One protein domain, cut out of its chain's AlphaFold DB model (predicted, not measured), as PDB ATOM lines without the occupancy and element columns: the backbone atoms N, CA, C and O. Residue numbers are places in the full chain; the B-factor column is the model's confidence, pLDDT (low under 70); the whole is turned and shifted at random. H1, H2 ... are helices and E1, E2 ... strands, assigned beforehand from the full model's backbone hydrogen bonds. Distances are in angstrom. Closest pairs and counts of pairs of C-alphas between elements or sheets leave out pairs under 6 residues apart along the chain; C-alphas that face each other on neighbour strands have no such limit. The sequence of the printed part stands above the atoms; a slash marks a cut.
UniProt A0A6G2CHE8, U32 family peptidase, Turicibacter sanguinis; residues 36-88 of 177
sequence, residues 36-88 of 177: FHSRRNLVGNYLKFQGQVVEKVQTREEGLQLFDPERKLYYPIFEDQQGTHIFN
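What this domain is: This is residues 36 to 88 of the 177 residues of the protein "U32 family peptidase" of Turicibacter sanguinis (UniProt A0A6G2CHE8). A small, twisted sheet of four antiparallel strands has one short helix, H1, at one end, held to it by residues 42 to 44, and a long loop, residues 50 to 64, leads from the helix back to the edge strand E2. The 53 printed residues hold, along the chain, E1, H1, E2, E3 and E4; the sheet's order is E1, E4, E3, E2. The class is mixed, helices and strands. The whole is compact, with a radius of gyration of the C-alphas of 11.3 A and spans of 32 by 24 by 18 A.

Where its parts are: E1, residues 36 to 38, begins at C-alpha 36 (211.408, 3.014, 47.445) and is 6.8 A long. H1, residues 42 to 49, spans 10.4 A. E2 is residues 65 to 68, 9.7 A. E3, residues 73 to 80, is the longest strand, 23.0 A. E4, residues 83 to 87, measures 13.3 A and ends at C-alpha 87 (210.224, 6.947, 41.907).

How they stand to each other: E1, an edge strand, is antiparallel to E4 at 173 degrees, with N 38 and O 84 2.9 A apart. E2, E3 and E4 form a meander, each strand the antiparallel neighbour of the one before. The hairpin E2 and E3 has N 66 and O 75 at 2.8 A; the hairpin E3 and E4 has N 85 and O 78 at 2.8 A. The pairing is staggered: E3 pairs with E2 over residues 73 to 76 and with E4 over 77 to 80. E1 and E2 are apart. H1 is on the sheet but only grazes it; its closest C-alphas to E4 are Leu 42 and Thr 84, 6.2 A. In H1 every O i to N i+4 pair is within hydrogen-bond range.

The domain as a whole: The sheet is only just strongly twisted, its C-alphas up to 4.4 A off the best plane. The C-alphas farthest apart, Glu 55 and Glu 70, are 33.0 A apart. The printed part has no cut. The link H1 to E2 is long; the others are tight. Mean pLDDT of the printed part is 93.2, and no printed residue is under 70.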
ATOM      1  N   PHE A  36     210.399   3.811  46.774       94.75
ATOM      2  CA  PHE A  36     211.408   3.014  47.445       94.75
ATOM      3  C   PHE A  36     212.643   3.849  47.739       94.75
ATOM      4  O   PHE A  36     213.201   4.506  46.859       94.75
ATOM      5  N   HIS A  37     213.093   3.755  48.985       95.25
ATOM      6  CA  HIS A  37     214.309   4.385  49.465       95.25
ATOM      7  C   HIS A  37     215.205   3.340  50.124       95.25
ATOM      8  O   HIS A  37     214.769   2.555  50.968       95.25
ATOM      9  N   SER A  38     216.477   3.337  49.743       96.19
ATOM     10  CA  SER A  38     217.518   2.516  50.349       96.19
ATOM     11  C   SER A  38     218.662   3.414  50.784       96.19
ATOM     12  O   SER A  38     219.224   4.125  49.964       96.19
ATOM     13  N   ARG A  39     219.126   3.284  52.031       95.56
ATOM     14  CA  ARG A  39     220.345   3.965  52.520       95.56
ATOM     15  C   ARG A  39     221.660   3.413  51.945       95.56
ATOM     16  O   ARG A  39     222.735   3.694  52.464       95.56
ATOM     17  N   ARG A  40     221.584   2.553  50.930       93.75
ATOM     18  CA  ARG A  40     222.724   1.957  50.221       93.75
ATOM     19  C   ARG A  40     222.693   2.397  48.769       93.75
ATOM     20  O   ARG A  40     221.604   2.485  48.214       93.75
ATOM     21  N   ASN A  41     223.873   2.527  48.168       93.19
ATOM     22  CA  ASN A  41     224.056   2.862  46.756       93.19
ATOM     23  C   ASN A  41     223.879   1.613  45.879       93.19
ATOM     24  O   ASN A  41     224.846   0.937  45.523       93.19
ATOM     25  N   LEU A  42     222.626   1.240  45.614       94.88
ATOM     26  CA  LEU A  42     222.276   0.042  44.855       94.88
ATOM     27  C   LEU A  42     222.727   0.121  43.392       94.88
ATOM     28  O   LEU A  42     223.214  -0.878  42.862       94.88
ATOM     29  N   VAL A  43     222.603   1.289  42.758       94.38
ATOM     30  CA  VAL A  43     222.990   1.506  41.359       94.38
ATOM     31  C   VAL A  43     224.503   1.425  41.235       94.38
ATOM     32  O   VAL A  43     225.008   0.624  40.449       94.38
ATOM     33  N   GLY A  44     225.234   2.171  42.066       92.75
ATOM     34  CA  GLY A  44     226.694   2.131  42.062       92.75
ATOM     35  C   GLY A  44     227.240   0.726  42.339       92.75
ATOM     36  O   GLY A  44     228.167   0.273  41.664       92.75
ATOM     37  N   ASN A  45     226.640  -0.008  43.282       93.00
ATOM     38  CA  ASN A  45     227.019  -1.395  43.568       93.00
ATOM     39  C   ASN A  45     226.742  -2.335  42.387       93.00
ATOM     40  O   ASN A  45     227.582  -3.179  42.075       93.00
ATOM     41  N   TYR A  46     225.598  -2.185  41.716       93.62
ATOM     42  CA  TYR A  46     225.256  -2.979  40.538       93.62
ATOM     43  C   TYR A  46     226.228  -2.731  39.377       93.62
ATOM     44  O   TYR A  46     226.752  -3.683  38.802       93.62
ATOM     45  N   LEU A  47     226.536  -1.468  39.072       93.31
ATOM     46  CA  LEU A  47     227.474  -1.108  38.003       93.31
ATOM     47  C   LEU A  47     228.892  -1.632  38.291       93.31
ATOM     48  O   LEU A  47     229.523  -2.205  37.404       93.31
ATOM     49  N   LYS A  48     229.366  -1.541  39.544       93.75
ATOM     50  CA  LYS A  48     230.644  -2.149  39.967       93.75
ATOM     51  C   LYS A  48     230.648  -3.665  39.801       93.75
ATOM     52  O   LYS A  48     231.632  -4.224  39.327       93.75
ATOM     53  N   PHE A  49     229.553  -4.334  40.163       94.06
ATOM     54  CA  PHE A  49     229.406  -5.778  39.970       94.06
ATOM     55  C   PHE A  49     229.446  -6.174  38.483       94.06
ATOM     56  O   PHE A  49     229.988  -7.221  38.145       94.06
ATOM     57  N   GLN A  50     228.956  -5.313  37.586       95.25
ATOM     58  CA  GLN A  50     229.086  -5.463  36.128       95.25
ATOM     59  C   GLN A  50     230.498  -5.135  35.593       95.25
ATOM     60  O   GLN A  50     230.711  -5.129  34.383       95.25
ATOM     61  N   GLY A  51     231.467  -4.842  36.467       93.25
ATOM     62  CA  GLY A  51     232.843  -4.507  36.092       93.25
ATOM     63  C   GLY A  51     233.041  -3.061  35.636       93.25
ATOM     64  O   GLY A  51     234.097  -2.738  35.094       93.25
ATOM     65  N   GLN A  52     232.057  -2.178  35.840       92.00
ATOM     66  CA  GLN A  52     232.197  -0.766  35.494       92.00
ATOM     67  C   GLN A  52     232.949   0.000  36.583       92.00
ATOM     68  O   GLN A  52     232.767  -0.226  37.783       92.00
ATOM     69  N   VAL A  53     233.760   0.966  36.157       85.88
ATOM     70  CA  VAL A  53     234.394   1.920  37.067       85.88
ATOM     71  C   VAL A  53     233.368   2.997  37.421       85.88
ATOM     72  O   VAL A  53     232.948   3.774  36.568       85.88
ATOM     73  N   VAL A  54     232.945   3.024  38.685       85.50
ATOM     74  CA  VAL A  54     231.986   4.008  39.207       85.50
ATOM     75  C   VAL A  54     232.726   4.986  40.110       85.50
ATOM     76  O   VAL A  54     232.988   4.685  41.276       85.50
ATOM     77  N   GLU A  55     233.079   6.147  39.560       80.31
ATOM     78  CA  GLU A  55     233.837   7.195  40.265       80.31
ATOM     79  C   GLU A  55     232.939   8.234  40.946       80.31
ATOM     80  O   GLU A  55     233.364   8.911  41.880       80.31
ATOM     81  N   LYS A  56     231.688   8.351  40.491       82.75
ATOM     82  CA  LYS A  56     230.702   9.306  41.003       82.75
ATOM     83  C   LYS A  56     229.392   8.622  41.357       82.75
ATOM     84  O   LYS A  56     229.084   7.563  40.816       82.75
ATOM     85  N   VAL A  57     228.633   9.267  42.237       84.81
ATOM     86  CA  VAL A  57     227.246   8.909  42.556       84.81
ATOM     87  C   VAL A  57     226.379   9.093  41.309       84.81
ATOM     88  O   VAL A  57     226.607  10.009  40.519       84.81
ATOM     89  N   GLN A  58     225.407   8.206  41.120       91.12
ATOM     90  CA  GLN A  58     224.492   8.220  39.980       91.12
ATOM     91  C   GLN A  58     223.362   9.192  40.292       91.12
ATOM     92  O   GLN A  58     222.298   8.785  40.745       91.12
ATOM     93  N   THR A  59     223.640  10.480  40.130       92.44
ATOM     94  CA  THR A  59     222.711  11.556  40.464       92.44
ATOM     95  C   THR A  59     221.492  11.590  39.531       92.44
ATOM     96  O   THR A  59     221.287  10.748  38.652       92.44
ATOM     97  N   ARG A  60     220.586  12.535  39.781       91.06
ATOM     98  CA  ARG A  60     219.354  12.680  38.999       91.06
ATOM     99  C   ARG A  60     219.650  13.107  37.560       91.06
ATOM    100  O   ARG A  60     218.904  12.764  36.647       91.06
ATOM    101  N   GLU A  61     220.720  13.869  37.369       88.31
ATOM    102  CA  GLU A  61     221.145  14.456  36.100       88.31
ATOM    103  C   GLU A  61     221.530  13.390  35.060       88.31
ATOM    104  O   GLU A  61     221.428  13.634  33.860       88.31
ATOM    105  N   GLU A  62     221.904  12.188  35.502       89.00
ATOM    106  CA  GLU A  62     222.167  11.026  34.652       89.00
ATOM    107  C   GLU A  62     220.898  10.468  33.996       89.00
ATOM    108  O   GLU A  62     220.999   9.730  33.016       89.00
ATOM    109  N   GLY A  63     219.708  10.788  34.520       91.25
ATOM    110  CA  GLY A  63     218.436  10.384  33.923       91.25
ATOM    111  C   GLY A  63     218.218   8.869  33.874       91.25
ATOM    112  O   GLY A  63     217.552   8.382  32.961       91.25
ATOM    113  N   LEU A  64     218.781   8.112  34.823       94.50
ATOM    114  CA  LEU A  64     218.633   6.657  34.864       94.50
ATOM    115  C   LEU A  64     217.185   6.244  35.158       94.50
ATOM    116  O   LEU A  64     216.474   6.866  35.953       94.50
ATOM    117  N   GLN A  65     216.752   5.153  34.523       95.00
ATOM    118  CA  GLN A  65     215.400   4.618  34.659       95.00
ATOM    119  C   GLN A  65     215.421   3.089  34.693       95.00
ATOM    120  O   GLN A  65     216.160   2.455  33.941       95.00
ATOM    121  N   LEU A  66     214.564   2.496  35.521       95.06
ATOM    122  CA  LEU A  66     214.215   1.079  35.442       95.06
ATOM    123  C   LEU A  66     213.016   0.922  34.506       95.06
ATOM    124  O   LEU A  66     212.040   1.657  34.636       95.06
ATOM    125  N   PHE A  67     213.068  -0.033  33.581       95.00
ATOM    126  CA  PHE A  67     211.961  -0.315  32.670       95.00
ATOM    127  C   PHE A  67     211.220  -1.584  33.094       95.00
ATOM    128  O   PHE A  67     211.826  -2.643  33.242       95.00
ATOM    129  N   ASP A  68     209.906  -1.468  33.259       94.19
ATOM    130  CA  ASP A  68     209.000  -2.595  33.470       94.19
ATOM    131  C   ASP A  68     208.340  -2.960  32.128       94.19
ATOM    132  O   ASP A  68     207.499  -2.194  31.641       94.19
ATOM    133  N   PRO A  69     208.701  -4.100  31.507       94.06
ATOM    134  CA  PRO A  69     208.185  -4.481  30.197       94.06
ATOM    135  C   PRO A  69     206.707  -4.887  30.217       94.06
ATOM    136  O   PRO A  69     206.037  -4.763  29.191       94.06
ATOM    137  N   GLU A  70     206.189  -5.353  31.356       93.94
ATOM    138  CA  GLU A  70     204.790  -5.761  31.498       93.94
ATOM    139  C   GLU A  70     203.885  -4.528  31.536       93.94
ATOM    140  O   GLU A  70     202.909  -4.431  30.790       93.94
ATOM    141  N   ARG A  71     204.253  -3.541  32.361       89.50
ATOM    142  CA  ARG A  71     203.485  -2.296  32.515       89.50
ATOM    143  C   ARG A  71     203.832  -1.231  31.483       89.50
ATOM    144  O   ARG A  71     203.093  -0.260  31.352       89.50
ATOM    145  N   LYS A  72     204.945  -1.399  30.762       91.88
ATOM    146  CA  LYS A  72     205.523  -0.410  29.838       91.88
ATOM    147  C   LYS A  72     205.770   0.944  30.516       91.88
ATOM    148  O   LYS A  72     205.517   1.994  29.930       91.88
ATOM    149  N   LEU A  73     206.254   0.906  31.758       92.69
ATOM    150  CA  LEU A  73     206.533   2.089  32.577       92.69
ATOM    151  C   LEU A  73     208.027   2.232  32.857       92.69
ATOM    152  O   LEU A  73     208.749   1.242  32.992       92.69
ATOM    153  N   TYR A  74     208.462   3.483  32.992       95.19
ATOM    154  CA  TYR A  74     209.823   3.852  33.363       95.19
ATOM    155  C   TYR A  74     209.832   4.434  34.772       95.19
ATOM    156  O   TYR A  74     209.145   5.416  35.037       95.19
ATOM    157  N   TYR A  75     210.633   3.856  35.660       96.75
ATOM    158  CA  TYR A  75     210.769   4.270  37.055       96.75
ATOM    159  C   TYR A  75     212.099   5.002  37.223       96.75
ATOM    160  O   TYR A  75     213.153   4.363  37.135       96.75
ATOM    161  N   PRO A  76     212.088   6.330  37.417       96.62
ATOM    162  CA  PRO A  76     213.301   7.101  37.642       96.62
ATOM    163  C   PRO A  76     214.043   6.587  38.875       96.62
ATOM    164  O   PRO A  76     213.430   6.350  39.918       96.62
ATOM    165  N   ILE A  77     215.356   6.427  38.748       97.25
ATOM    166  CA  ILE A  77     216.223   5.962  39.826       97.25
ATOM    167  C   ILE A  77     217.462   6.845  39.893       97.25
ATOM    168  O   ILE A  77     218.107   7.088  38.879       97.25
ATOM    169  N   PHE A  78     217.800   7.322  41.085       96.62
ATOM    170  CA  PHE A  78     219.047   8.045  41.308       96.62
ATOM    171  C   PHE A  78     219.556   7.839  42.730       96.62
ATOM    172  O   PHE A  78     218.865   7.296  43.593       96.62
ATOM    173  N   GLU A  79     220.783   8.269  42.968       96.56
ATOM    174  CA  GLU A  79     221.462   8.223  44.248       96.56
ATOM    175  C   GLU A  79     221.862   9.624  44.711       96.56
ATOM    176  O   GLU A  79     222.218  10.490  43.911       96.56
ATOM    177  N   ASP A  80     221.829   9.836  46.022       94.56
ATOM    178  CA  ASP A  80     222.392  11.010  46.684       94.56
ATOM    179  C   ASP A  80     223.069  10.611  48.010       94.56
ATOM    180  O   ASP A  80     223.354   9.440  48.267       94.56
ATOM    181  N   GLN A  81     223.342  11.587  48.881       93.75
ATOM    182  CA  GLN A  81     223.952  11.340  50.194       93.75
ATOM    183  C   GLN A  81     223.098  10.445  51.113       93.75
ATOM    184  O   GLN A  81     223.615   9.895  52.083       93.75
ATOM    185  N   GLN A  82     221.802  10.300  50.825       94.25
ATOM    186  CA  GLN A  82     220.855   9.462  51.556       94.25
ATOM    187  C   GLN A  82     220.696   8.065  50.936       94.25
ATOM    188  O   GLN A  82     219.940   7.258  51.481       94.25
ATOM    189  N   GLY A  83     221.406   7.750  49.848       95.50
ATOM    190  CA  GLY A  83     221.382   6.454  49.167       95.50
ATOM    191  C   GLY A  83     220.537   6.466  47.893       95.50
ATOM    192  O   GLY A  83     220.480   7.477  47.204       95.50
ATOM    193  N   THR A  84     219.920   5.337  47.545       97.44
ATOM    194  CA  THR A  84     219.143   5.158  46.307       97.44
ATOM    195  C   THR A  84     217.666   5.496  46.495       97.44
ATOM    196  O   THR A  84     217.016   4.992  47.415       97.44
ATOM    197  N   HIS A  85     217.120   6.255  45.548       97.56
ATOM    198  CA  HIS A  85     215.713   6.631  45.437       97.56
ATOM    199  C   HIS A  85     215.125   6.060  44.154       97.56
ATOM    200  O   HIS A  85     215.708   6.231  43.083       97.56
ATOM    201  N   ILE A  86     213.971   5.401  44.249       97.19
ATOM    202  CA  ILE A  86     213.213   4.906  43.095       97.19
ATOM    203  C   ILE A  86     211.827   5.539  43.127       97.19
ATOM    204  O   ILE A  86     211.059   5.359  44.076       97.19
ATOM    205  N   PHE A  87     211.502   6.267  42.066       96.56
ATOM    206  CA  PHE A  87     210.224   6.947  41.907       96.56
ATOM    207  C   PHE A  87     209.226   6.082  41.140       96.56
ATOM    208  O   PHE A  87     209.604   5.169  40.408       96.56
ATOM    209  N   ASN A  88     207.938   6.369  41.311       94.62
ATOM    210  CA  ASN A  88     206.852   5.757  40.546       94.62
ATOM    211  C   ASN A  88     206.982   6.018  39.035       94.62
ATOM    212  O   ASN A  88     207.785   6.840  38.616       94.62
TER     213      ASN A  88